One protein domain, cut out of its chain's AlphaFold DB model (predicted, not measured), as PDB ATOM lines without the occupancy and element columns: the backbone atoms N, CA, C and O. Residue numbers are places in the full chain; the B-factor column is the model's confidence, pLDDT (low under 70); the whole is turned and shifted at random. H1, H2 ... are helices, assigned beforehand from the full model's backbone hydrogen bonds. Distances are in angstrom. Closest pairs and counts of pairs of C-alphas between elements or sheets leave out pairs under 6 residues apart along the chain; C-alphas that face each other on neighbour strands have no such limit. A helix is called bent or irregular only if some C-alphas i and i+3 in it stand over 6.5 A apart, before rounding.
ATOM      1  N   LEU A 229      10.262  50.786  31.187       98.56
ATOM      2  CA  LEU A 229      11.302  51.417  32.006       98.56
ATOM      3  C   LEU A 229      10.845  52.785  32.534       98.56
ATOM      4  O   LEU A 229      10.942  53.082  33.727       98.56
ATOM      5  N   SER A 230      10.288  53.618  31.655       97.50
ATOM      6  CA  SER A 230       9.801  54.951  32.030       97.50
ATOM      7  C   SER A 230       8.576  54.893  32.954       97.50
ATOM      8  O   SER A 230       8.448  55.706  33.878       97.50
ATOM      9  N   GLN A 231       7.688  53.920  32.742       97.50
ATOM     10  CA  GLN A 231       6.484  53.723  33.542       97.50
ATOM     11  C   GLN A 231       6.824  53.179  34.928       97.50
ATOM     12  O   GLN A 231       6.295  53.690  35.911       97.50
ATOM     13  N   PHE A 232       7.761  52.235  35.025       98.50
ATOM     14  CA  PHE A 232       8.308  51.755  36.291       98.50
ATOM     15  C   PHE A 232       8.942  52.890  37.091       98.50
ATOM     16  O   PHE A 232       8.579  53.108  38.250       98.50
ATOM     17  N   LYS A 233       9.825  53.670  36.451       98.44
ATOM     18  CA  LYS A 233      10.440  54.859  37.051       98.44
ATOM     19  C   LYS A 233       9.377  55.779  37.647       98.44
ATOM     20  O   LYS A 233       9.486  56.187  38.799       98.44
ATOM     21  N   SER A 234       8.340  56.080  36.867       97.81
ATOM     22  CA  SER A 234       7.265  56.989  37.271       97.81
ATOM     23  C   SER A 234       6.437  56.404  38.421       97.81
ATOM     24  O   SER A 234       6.214  57.077  39.425       97.81
ATOM     25  N   ALA A 235       6.053  55.129  38.325       97.31
ATOM     26  CA  ALA A 235       5.253  54.424  39.325       97.31
ATOM     27  C   ALA A 235       5.961  54.295  40.684       97.31
ATOM     28  O   ALA A 235       5.304  54.313  41.722       97.31
ATOM     29  N   LYS A 236       7.292  54.178  40.688       97.88
ATOM     30  CA  LYS A 236       8.109  54.122  41.910       97.88
ATOM     31  C   LYS A 236       8.709  55.471  42.313       97.88
ATOM     32  O   LYS A 236       9.399  55.539  43.326       97.88
ATOM     33  N   SER A 237       8.445  56.534  41.546       97.62
ATOM     34  CA  SER A 237       9.047  57.865  41.734       97.62
ATOM     35  C   SER A 237      10.581  57.834  41.798       97.62
ATOM     36  O   SER A 237      11.203  58.574  42.558       97.62
ATOM     37  N   TYR A 238      11.201  56.959  41.003       97.88
ATOM     38  CA  TYR A 238      12.650  56.913  40.855       97.88
ATOM     39  C   TYR A 238      13.146  57.997  39.895       97.88
ATOM     40  O   TYR A 238      12.429  58.466  39.013       97.88
ATOM     41  N   ASN A 239      14.416  58.365  40.041       97.25
ATOM     42  CA  ASN A 239      15.154  59.042  38.981       97.25
ATOM     43  C   ASN A 239      15.757  57.997  38.041       97.25
ATOM     44  O   ASN A 239      15.941  56.842  38.428       97.25
ATOM     45  N   TYR A 240      16.099  58.402  36.818       98.12
ATOM     46  CA  TYR A 240      16.946  57.551  35.989       98.12
ATOM     47  C   TYR A 240      18.325  57.350  36.644       98.12
ATOM     48  O   TYR A 240      18.781  58.257  37.352       98.12
ATOM     49  N   PRO A 241      19.004  56.215  36.396       98.19
ATOM     50  CA  PRO A 241      20.333  55.970  36.946       98.19
ATOM     51  C   PRO A 241      21.332  57.049  36.525       98.19
ATOM     52  O   PRO A 241      21.440  57.407  35.348       98.19
ATOM     53  N   GLY A 242      22.026  57.635  37.499       96.44
ATOM     54  CA  GLY A 242      22.894  58.797  37.270       96.44
ATOM     55  C   GLY A 242      22.191  60.051  36.725       96.44
ATOM     56  O   GLY A 242      22.862  60.956  36.239       96.44
ATOM     57  N   GLY A 243      20.858  60.124  36.787       95.81
ATOM     58  CA  GLY A 243      20.071  61.268  36.317       95.81
ATOM     59  C   GLY A 243      19.897  61.366  34.797       95.81
ATOM     60  O   GLY A 243      19.452  62.408  34.324       95.81
ATOM     61  N   SER A 244      20.215  60.312  34.035       95.00
ATOM     62  CA  SER A 244      20.150  60.312  32.565       95.00
ATOM     63  C   SER A 244      19.346  59.129  32.026       95.00
ATOM     64  O   SER A 244      19.531  57.986  32.440       95.00
ATOM     65  N   ASP A 245      18.457  59.398  31.076       94.44
ATOM     66  CA  ASP A 245      17.652  58.405  30.360       94.44
ATOM     67  C   ASP A 245      18.473  57.485  29.443       94.44
ATOM     68  O   ASP A 245      18.063  56.347  29.218       94.44
ATOM     69  N   ASP A 246      19.684  57.880  29.038       94.44
ATOM     70  CA  ASP A 246      20.661  56.984  28.392       94.44
ATOM     71  C   ASP A 246      21.035  55.769  29.258       94.44
ATOM     72  O   ASP A 246      21.563  54.761  28.768       94.44
ATOM     73  N   ASN A 247      20.760  55.853  30.561       96.94
ATOM     74  CA  ASN A 247      20.966  54.781  31.521       96.94
ATOM     75  C   ASN A 247      19.659  54.093  31.939       96.94
ATOM     76  O   ASN A 247      19.674  53.318  32.893       96.94
ATOM     77  N   ALA A 248      18.534  54.326  31.250       97.69
ATOM     78  CA  ALA A 248      17.229  53.780  31.632       97.69
ATOM     79  C   ALA A 248      17.233  52.252  31.801       97.69
ATOM     80  O   ALA A 248      16.576  51.747  32.706       97.69
ATOM     81  N   ALA A 249      18.028  51.523  31.010       98.12
ATOM     82  CA  ALA A 249      18.198  50.076  31.153       98.12
ATOM     83  C   ALA A 249      18.658  49.650  32.561       98.12
ATOM     84  O   ALA A 249      18.369  48.538  32.985       98.12
ATOM     85  N   GLY A 250      19.337  50.522  33.314       98.19
ATOM     86  CA  GLY A 250      19.794  50.244  34.678       98.19
ATOM     87  C   GLY A 250      18.663  50.186  35.707       98.19
ATOM     88  O   GLY A 250      18.863  49.653  36.798       98.19
ATOM     89  N   LEU A 251      17.460  50.659  35.362       98.75
ATOM     90  CA  LEU A 251      16.279  50.556  36.225       98.75
ATOM     91  C   LEU A 251      15.896  49.104  36.536       98.75
ATOM     92  O   LEU A 251      15.263  48.862  37.557       98.75
ATOM     93  N   VAL A 252      16.325  48.132  35.724       98.56
ATOM     94  CA  VAL A 252      16.095  46.703  36.005       98.56
ATOM     95  C   VAL A 252      16.770  46.227  37.298       98.56
ATOM     96  O   VAL A 252      16.384  45.197  37.841       98.56
ATOM     97  N   PHE A 253      17.764  46.968  37.804       98.50
ATOM     98  CA  PHE A 253      18.443  46.683  39.072       98.50
ATOM     99  C   PHE A 253      17.785  47.364  40.279       98.50
ATOM    100  O   PHE A 253      18.209  47.154  41.414       98.50
ATOM    101  N   TYR A 254      16.776  48.208  40.057       98.50
ATOM    102  CA  TYR A 254      16.103  48.923  41.133       98.50
ATOM    103  C   TYR A 254      15.065  48.020  41.800       98.50
ATOM    104  O   TYR A 254      14.458  47.148  41.176       98.50
ATOM    105  N   ASN A 255      14.842  48.259  43.091       98.31
ATOM    106  CA  ASN A 255      13.925  47.455  43.886       98.31
ATOM    107  C   ASN A 255      12.496  47.479  43.311       98.31
ATOM    108  O   ASN A 255      11.948  48.540  43.002       98.31
ATOM    109  N   GLY A 256      11.872  46.307  43.221       98.00
ATOM    110  CA  GLY A 256      10.492  46.162  42.774       98.00
ATOM    111  C   GLY A 256      10.292  46.108  41.257       98.00
ATOM    112  O   GLY A 256       9.142  46.223  40.840       98.00
ATOM    113  N   TRP A 257      11.351  46.013  40.438       98.50
ATOM    114  CA  TRP A 257      11.231  45.932  38.971       98.50
ATOM    115  C   TRP A 257      10.384  44.733  38.527       98.50
ATOM    116  O   TRP A 257       9.387  44.916  37.829       98.50
ATOM    117  N   ALA A 258      10.735  43.525  38.973       98.06
ATOM    118  CA  ALA A 258      10.042  42.300  38.575       98.06
ATOM    119  C   ALA A 258       8.579  42.290  39.051       98.06
ATOM    120  O   ALA A 258       7.667  42.080  38.255       98.06
ATOM    121  N   GLU A 259       8.342  42.623  40.323       98.31
ATOM    122  CA  GLU A 259       7.001  42.669  40.913       98.31
ATOM    123  C   GLU A 259       6.124  43.734  40.247       98.31
ATOM    124  O   GLU A 259       4.908  43.568  40.108       98.31
ATOM    125  N   TRP A 260       6.735  44.849  39.834       98.12
ATOM    126  CA  TRP A 260       6.037  45.873  39.074       98.12
ATOM    127  C   TRP A 260       5.666  45.376  37.677       98.12
ATOM    128  O   TRP A 260       4.526  45.595  37.282       98.12
ATOM    129  N   CYS A 261       6.555  44.682  36.957       98.06
ATOM    130  CA  CYS A 261       6.231  44.102  35.649       98.06
ATOM    131  C   CYS A 261       5.053  43.124  35.732       98.06
ATOM    132  O   CYS A 261       4.111  43.251  34.950       98.06
ATOM    133  N   ASP A 262       5.062  42.211  36.707       97.06
ATOM    134  CA  ASP A 262       3.965  41.258  36.919       97.06
ATOM    135  C   ASP A 262       2.643  41.982  37.208       97.06
ATOM    136  O   ASP A 262       1.610  41.699  36.594       97.06
ATOM    137  N   SER A 263       2.680  42.982  38.096       96.38
ATOM    138  CA  SER A 263       1.509  43.799  38.434       96.38
ATOM    139  C   SER A 263       1.016  44.630  37.248       96.38
ATOM    140  O   SER A 263      -0.187  44.830  37.086       96.38
ATOM    141  N   TYR A 264       1.931  45.126  36.413       95.69
ATOM    142  CA  TYR A 264       1.612  45.936  35.243       95.69
ATOM    143  C   TYR A 264       0.920  45.097  34.165       95.69
ATOM    144  O   TYR A 264      -0.109  45.516  33.635       95.69
ATOM    145  N   LEU A 265       1.415  43.880  33.914       94.69
ATOM    146  CA  LEU A 265       0.800  42.913  32.999       94.69
ATOM    147  C   LEU A 265      -0.561  42.410  33.496       94.69
ATOM    148  O   LEU A 265      -1.465  42.206  32.692       94.69
ATOM    149  N   ALA A 266      -0.735  42.229  34.806       94.12
ATOM    150  CA  ALA A 266      -2.025  41.868  35.399       94.12
ATOM    151  C   ALA A 266      -3.011  43.053  35.484       94.12
ATOM    152  O   ALA A 266      -4.185  42.866  35.812       94.12
ATOM    153  N   GLY A 267      -2.534  44.274  35.230       93.50
ATOM    154  CA  GLY A 267      -3.287  45.510  35.389       93.50
ATOM    155  C   GLY A 267      -4.171  45.875  34.196       93.50
ATOM    156  O   GLY A 267      -4.162  45.252  33.132       93.50
ATOM    157  N   SER A 268      -4.916  46.971  34.357       91.06
ATOM    158  CA  SER A 268      -5.838  47.488  33.336       91.06
ATOM    159  C   SER A 268      -5.153  47.901  32.031       91.06
ATOM    160  O   SER A 268      -5.798  47.894  30.990       91.06
ATOM    161  N   ALA A 269      -3.851  48.203  32.057       89.25
ATOM    162  CA  ALA A 269      -3.085  48.547  30.857       89.25
ATOM    163  C   ALA A 269      -3.014  47.401  29.828       89.25
ATOM    164  O   ALA A 269      -2.829  47.666  28.641       89.25
ATOM    165  N   PHE A 270      -3.167  46.148  30.275       91.88
ATOM    166  CA  PHE A 270      -3.086  44.947  29.440       91.88
ATOM    167  C   PHE A 270      -4.400  44.170  29.326       91.88
ATOM    168  O   PHE A 270      -4.503  43.284  28.475       91.88
ATOM    169  N   ALA A 271      -5.396  44.494  30.155       91.69
ATOM    170  CA  ALA A 271      -6.642  43.736  30.270       91.69
ATOM    171  C   ALA A 271      -7.327  43.509  28.912       91.69
ATOM    172  O   ALA A 271      -7.721  42.380  28.609       91.69
ATOM    173  N   ASP A 272      -7.371  44.544  28.073       90.06
ATOM    174  CA  ASP A 272      -8.025  44.494  26.763       90.06
ATOM    175  C   ASP A 272      -7.238  43.676  25.722       90.06
ATOM    176  O   ASP A 272      -7.808  43.258  24.719       90.06
ATOM    177  N   TYR A 273      -5.950  43.386  25.948       93.81
ATOM    178  CA  TYR A 273      -5.091  42.687  24.981       93.81
ATOM    179  C   TYR A 273      -4.876  41.198  25.293       93.81
ATOM    180  O   TYR A 273      -4.681  40.387  24.387       93.81
ATOM    181  N   LEU A 274      -4.896  40.795  26.569       89.31
ATOM    182  CA  LEU A 274      -4.411  39.470  26.995       89.31
ATOM    183  C   LEU A 274      -5.160  38.282  26.382       89.31
ATOM    184  O   LEU A 274      -4.598  37.189  26.304       89.31
ATOM    185  N   ARG A 275      -6.407  38.468  25.947       89.94
ATOM    186  CA  ARG A 275      -7.269  37.400  25.407       89.94
ATOM    187  C   ARG A 275      -7.806  37.692  24.014       89.94
ATOM    188  O   ARG A 275      -8.565  36.888  23.485       89.94
ATOM    189  N   ASP A 276      -7.408  38.811  23.426       96.00
ATOM    190  CA  ASP A 276      -7.814  39.167  22.078       96.00
ATOM    191  C   ASP A 276      -7.028  38.297  21.071       96.00
ATOM    192  O   ASP A 276      -5.786  38.313  21.074       96.00
ATOM    193  N   PRO A 277      -7.707  37.492  20.229       97.31
ATOM    194  CA  PRO A 277      -7.044  36.668  19.222       97.31
ATOM    195  C   PRO A 277      -6.368  37.504  18.130       97.31
ATOM    196  O   PRO A 277      -5.505  36.984  17.431       97.31
ATOM    197  N   ASN A 278      -6.721  38.784  17.990       98.06
ATOM    198  CA  ASN A 278      -6.131  39.693  17.009       98.06
ATOM    199  C   ASN A 278      -4.855  40.380  17.531       98.06
ATOM    200  O   ASN A 278      -4.190  41.089  16.778       98.06
ATOM    201  N   VAL A 279      -4.483  40.164  18.799       97.56
ATOM    202  CA  VAL A 279      -3.203  40.625  19.354       97.56
ATOM    203  C   VAL A 279      -2.095  39.662  18.961       97.56
ATOM    204  O   VAL A 279      -2.066  38.518  19.420       97.56
ATOM    205  N   LEU A 280      -1.163  40.159  18.148       97.19
ATOM    206  CA  LEU A 280       0.038  39.438  17.735       97.19
ATOM    207  C   LEU A 280       1.022  39.272  18.901       97.19
ATOM    208  O   LEU A 280       1.626  38.217  19.079       97.19
ATOM    209  N   GLY A 281       1.193  40.335  19.685       96.00
ATOM    210  CA  GLY A 281       2.164  40.454  20.769       96.00
ATOM    211  C   GLY A 281       2.198  41.889  21.290       96.00
ATOM    212  O   GLY A 281       1.279  42.654  21.027       96.00
ATOM    213  N   PHE A 282       3.247  42.276  22.015       96.00
ATOM    214  CA  PHE A 282       3.448  43.661  22.450       96.00
ATOM    215  C   PHE A 282       4.938  44.016  22.498       96.00
ATOM    216  O   PHE A 282       5.788  43.136  22.634       96.00
ATOM    217  N   PHE A 283       5.246  45.309  22.421       96.56
ATOM    218  CA  PHE A 283       6.588  45.858  22.626       96.56
ATOM    219  C   PHE A 283       6.646  46.536  23.996       96.56
ATOM    220  O   PHE A 283       5.819  47.399  24.279       96.56
ATOM    221  N   SER A 284       7.591  46.156  24.860       96.88
ATOM    222  CA  SER A 284       7.691  46.724  26.215       96.88
ATOM    223  C   SER A 284       8.274  48.136  26.230       96.88
ATOM    224  O   SER A 284       7.859  48.960  27.039       96.88
ATOM    225  N   ASP A 285       9.216  48.412  25.330       97.00
ATOM    226  CA  ASP A 285       9.935  49.675  25.176       97.00
ATOM    227  C   ASP A 285      10.363  49.834  23.707       97.00
ATOM    228  O   ASP A 285      10.204  48.919  22.894       97.00
ATOM    229  N   ASN A 286      10.944  50.986  23.373       95.31
ATOM    230  CA  ASN A 286      11.523  51.268  22.063       95.31
ATOM    231  C   ASN A 286      12.986  51.707  22.202       95.31
ATOM    232  O   ASN A 286      13.284  52.540  23.052       95.31
ATOM    233  N   GLU A 287      13.866  51.167  21.351       94.50
ATOM    234  CA  GLU A 287      15.258  51.622  21.163       94.50
ATOM    235  C   GLU A 287      16.040  51.887  22.465       94.50
ATOM    236  O   GLU A 287      16.743  52.887  22.601       94.50
ATOM    237  N   ILE A 288      15.940  50.970  23.435       95.56
ATOM    238  CA  ILE A 288      16.702  51.062  24.686       95.56
ATOM    239  C   ILE A 288      18.200  51.207  24.366       95.56
ATOM    240  O   ILE A 288      18.782  50.378  23.659       95.56
ATOM    241  N   ASN A 289      18.842  52.225  24.945       94.75
ATOM    242  CA  ASN A 289      20.276  52.462  24.795       94.75
ATOM    243  C   ASN A 289      21.097  51.420  25.580       94.75
ATOM    244  O   ASN A 289      21.540  51.657  26.704       94.75
ATOM    245  N   PHE A 290      21.323  50.254  24.971       96.19
ATOM    246  CA  PHE A 290      22.176  49.211  25.545       96.19
ATOM    247  C   PHE A 290      23.665  49.445  25.320       96.19
ATOM    248  O   PHE A 290      24.450  48.970  26.126       96.19
ATOM    249  N   SER A 291      24.071  50.099  24.231       95.19
ATOM    250  CA  SER A 291      25.429  50.589  23.936       95.19
ATOM    251  C   SER A 291      25.461  51.159  22.514       95.19
ATOM    252  O   SER A 291      24.705  50.728  21.647       95.19
ATOM    253  N   SER A 292      26.397  52.064  22.253       87.56
ATOM    254  CA  SER A 292      26.790  52.505  20.914       87.56
ATOM    255  C   SER A 292      28.317  52.490  20.782       87.56
ATOM    256  O   SER A 292      29.029  52.304  21.771       87.56
ATOM    257  N   ASN A 293      28.841  52.715  19.571       82.81
ATOM    258  CA  ASN A 293      30.290  52.711  19.313       82.81
ATOM    259  C   ASN A 293      31.076  53.693  20.200       82.81
ATOM    260  O   ASN A 293      32.242  53.448  20.493       82.81
ATOM    261  N   SER A 294      30.452  54.791  20.630       86.12
ATOM    262  CA  SER A 294      31.069  55.824  21.472       86.12
ATOM    263  C   SER A 294      30.532  55.846  22.905       86.12
ATOM    264  O   SER A 294      30.915  56.718  23.679       86.12
ATOM    265  N   SER A 295      29.627  54.933  23.268       89.69
ATOM    266  CA  SER A 295      28.953  54.949  24.566       89.69
ATOM    267  C   SER A 295      28.609  53.531  25.015       89.69
ATOM    268  O   SER A 295      27.562  52.983  24.664       89.69
ATOM    269  N   ARG A 296      29.501  52.918  25.799       96.44
ATOM    270  CA  ARG A 296      29.302  51.576  26.363       96.44
ATOM    271  C   ARG A 296      28.536  51.679  27.679       96.44
ATOM    272  O   ARG A 296      28.923  52.448  28.554       96.44
ATOM    273  N   ILE A 297      27.483  50.884  27.845       97.12
ATOM    274  CA  ILE A 297      26.623  50.937  29.043       97.12
ATOM    275  C   ILE A 297      27.377  50.660  30.344       97.12
ATOM    276  O   ILE A 297      27.116  51.313  31.350       97.12
ATOM    277  N   LEU A 298      28.351  49.746  30.314       97.19
ATOM    278  CA  LEU A 298      29.161  49.415  31.484       97.19
ATOM    279  C   LEU A 298      29.973  50.626  31.963       97.19
ATOM    280  O   LEU A 298      29.947  50.943  33.148       97.19
ATOM    281  N   ASP A 299      30.618  51.344  31.038       96.69
ATOM    282  CA  ASP A 299      31.371  52.562  31.356       96.69
ATOM    283  C   ASP A 299      30.447  53.640  31.927       96.69
ATOM    284  O   ASP A 299      30.779  54.272  32.928       96.69
ATOM    285  N   ARG A 300      29.265  53.827  31.319       97.25
ATOM    286  CA  ARG A 300      28.281  54.802  31.802       97.25
ATOM    287  C   ARG A 300      27.833  54.497  33.225       97.25
ATOM    288  O   ARG A 300      27.773  55.413  34.036       97.25
ATOM    289  N   PHE A 301      27.543  53.234  33.539       98.19
ATOM    290  CA  PHE A 301      27.116  52.842  34.883       98.19
ATOM    291  C   PHE A 301      28.241  52.993  35.909       98.19
ATOM    292  O   PHE A 301      27.991  53.492  37.002       98.19
ATOM    293  N   LEU A 302      29.481  52.636  35.558       97.38
ATOM    294  CA  LEU A 302      30.651  52.826  36.428       97.38
ATOM    295  C   LEU A 302      30.990  54.308  36.660       97.38
ATOM    296  O   LEU A 302      31.587  54.637  37.683       97.38
ATOM    297  N   ALA A 303      30.603  55.193  35.739       97.06
ATOM    298  CA  ALA A 303      30.789  56.639  35.849       97.06
ATOM    299  C   ALA A 303      29.679  57.356  36.645       97.06
ATOM    300  O   ALA A 303      29.745  58.574  36.821       97.06
ATOM    301  N   ILE A 304      28.652  56.646  37.127       98.12
ATOM    302  CA  ILE A 304      27.611  57.247  37.970       98.12
ATOM    303  C   ILE A 304      28.231  57.698  39.302       98.12
ATOM    304  O   ILE A 304      28.776  56.897  40.057       98.12
ATOM    305  N   ASN A 305      28.096  58.990  39.621       95.06
ATOM    306  CA  ASN A 305      28.708  59.600  40.811       95.06
ATOM    307  C   ASN A 305      28.174  59.048  42.146       95.06
ATOM    308  O   ASN A 305      28.852  59.129  43.169       95.06
ATOM    309  N   SER A 306      26.942  58.535  42.164       94.25
ATOM    310  CA  SER A 306      26.335  57.970  43.370       94.25
ATOM    311  C   SER A 306      26.753  56.512  43.539       94.25
ATOM    312  O   SER A 306      26.258  55.637  42.832       94.25
ATOM    313  N   SER A 307      27.591  56.231  44.539       93.25
ATOM    314  CA  SER A 307      28.044  54.867  44.857       93.25
ATOM    315  C   SER A 307      26.926  53.921  45.310       93.25
ATOM    316  O   SER A 307      27.141  52.716  45.388       93.25
ATOM    317  N   ASN A 308      25.749  54.467  45.633       96.44
ATOM    318  CA  ASN A 308      24.572  53.713  46.064       96.44
ATOM    319  C   ASN A 308      23.525  53.570  44.948       96.44
ATOM    320  O   ASN A 308      22.459  53.010  45.193       96.44
ATOM    321  N   ASP A 309      23.782  54.102  43.748       98.25
ATOM    322  CA  ASP A 309      22.904  53.877  42.601       98.25
ATOM    323  C   ASP A 309      22.910  52.375  42.242       98.25
ATOM    324  O   ASP A 309      23.989  51.813  42.024       98.25
ATOM    325  N   PRO A 310      21.749  51.697  42.181       98.50
ATOM    326  CA  PRO A 310      21.699  50.265  41.894       98.50
ATOM    327  C   PRO A 310      22.381  49.866  40.579       98.50
ATOM    328  O   PRO A 310      22.979  48.792  40.510       98.50
ATOM    329  N   ALA A 311      22.354  50.725  39.553       98.44
ATOM    330  CA  ALA A 311      23.030  50.447  38.289       98.44
ATOM    331  C   ALA A 311      24.561  50.492  38.440       98.44
ATOM    332  O   ALA A 311      25.255  49.625  37.904       98.44
ATOM    333  N   TYR A 312      25.087  51.448  39.220       98.56
ATOM    334  CA  TYR A 312      26.510  51.503  39.577       98.56
ATOM    335  C   TYR A 312      26.931  50.260  40.363       98.56
ATOM    336  O   TYR A 312      27.920  49.611  40.022       98.56
ATOM    337  N   VAL A 313      26.164  49.901  41.397       98.50
ATOM    338  CA  VAL A 313      26.463  48.748  42.258       98.50
ATOM    339  C   VAL A 313      26.480  47.453  41.445       98.50
ATOM    340  O   VAL A 313      27.397  46.644  41.607       98.50
ATOM    341  N   ALA A 314      25.520  47.269  40.533       98.44
ATOM    342  CA  ALA A 314      25.477  46.116  39.638       98.44
ATOM    343  C   ALA A 314      26.685  46.078  38.687       98.44
ATOM    344  O   ALA A 314      27.326  45.036  38.548       98.44
ATOM    345  N   ALA A 315      27.041  47.213  38.076       98.25
ATOM    346  CA  ALA A 315      28.195  47.318  37.185       98.25
ATOM    347  C   ALA A 315      29.523  47.040  37.905       98.25
ATOM    348  O   ALA A 315      30.353  46.282  37.404       98.25
ATOM    349  N   LYS A 316      29.710  47.603  39.104       98.00
ATOM    350  CA  LYS A 316      30.887  47.351  39.942       98.00
ATOM    351  C   LYS A 316      30.973  45.880  40.347       98.00
ATOM    352  O   LYS A 316      32.009  45.264  40.144       98.00
ATOM    353  N   SER A 317      29.872  45.301  40.827       98.06
ATOM    354  CA  SER A 317      29.821  43.880  41.206       98.06
ATOM    355  C   SER A 317      30.134  42.963  40.022       98.06
ATOM    356  O   SER A 317      30.819  41.953  40.175       98.06
ATOM    357  N   PHE A 318      29.668  43.322  38.821       98.06
ATOM    358  CA  PHE A 318      30.036  42.620  37.599       98.06
ATOM    359  C   PHE A 318      31.546  42.697  37.339       98.06
ATOM    360  O   PHE A 318      32.147  41.653  37.104       98.06
ATOM    361  N   MET A 319      32.164  43.880  37.422       97.69
ATOM    362  CA  MET A 319      33.614  44.041  37.241       97.69
ATOM    363  C   MET A 319      34.415  43.252  38.278       97.69
ATOM    364  O   MET A 319      35.276  42.467  37.896       97.69
ATOM    365  N   ASP A 320      34.065  43.376  39.558       97.25
ATOM    366  CA  ASP A 320      34.735  42.673  40.656       97.25
ATOM    367  C   ASP A 320      34.648  41.139  40.480       97.25
ATOM    368  O   ASP A 320      35.560  40.405  40.852       97.25
ATOM    369  N   SER A 321      33.581  40.631  39.843       97.31
ATOM    370  CA  SER A 321      33.432  39.199  39.530       97.31
ATOM    371  C   SER A 321      34.350  38.686  38.408       97.31
ATOM    372  O   SER A 321      34.415  37.474  38.183       97.31
ATOM    373  N   LYS A 322      35.016  39.579  37.663       93.94
ATOM    374  CA  LYS A 322      35.867  39.239  36.510       93.94
ATOM    375  C   LYS A 322      37.369  39.268  36.798       93.94
ATOM    376  O   LYS A 322      38.111  38.821  35.924       93.94
TER     377      LYS A 322
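AT A GLANCE: This is residues 229 to 322 of the 323 residues of an uncharacterized protein of Pseudoflavonifractor sp. BIOML-A4 (UniProt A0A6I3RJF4). Six short helices are strung along an elongated body: H6 and H5 at one end, H2 and H1 in the middle, H3 leading to H4 at the other end, with a long loop, residues 272 to 296, running back to H5. Of 94 residues printed, 46, under half, are in named helices, H1 to H6 along the chain: all helix. It is loose, radius of gyration of the C-alphas 15.6 A, spanning 46 by 28 by 25 A.

IN THESE COORDINATES: H6, residues 310 to 320, 15.1 A long, ends at C-alpha 320 (34.735, 42.673, 40.656). H5 is 297 to 302, H2 245 to 253, H3 257 to 265, H4 268 to 271; H1, 229 to 235, begins at C-alpha 229 (11.302, 51.417, 32.006).

HOW THE PARTS SIT: H6 touches H5, about perpendicular at 87 degrees; their closest C-alphas, Tyr 312 and Phe 301, are 4.9 A apart. H2, the hub, touches H6, closest C-alphas Gly 250 and Ala 311, 4.9 A; H5, Asn 247 and Phe 301, 7.3 A; and H1, Ala 248 and Leu 229, 6.4 A. H1 and H3 only just touch, with 3 pairs of C-alphas within 8 A, closest Phe 232 and Trp 260, 6.9 A. H4 touches no helix. In H1, H3, H5 and H6 every O i to N i+4 pair is within hydrogen-bond range; irregular H2, C-alphas 246 and 249 7.8 A apart, has 0 of 5, but 5 of 6 O i to N i+3; H4 is too short.

THE WHOLE: The printed part has no cut. The link H4 to H5 is long, 25 residues; its residues 275 to 280 stand free. No printed residue is under 70 in pLDDT.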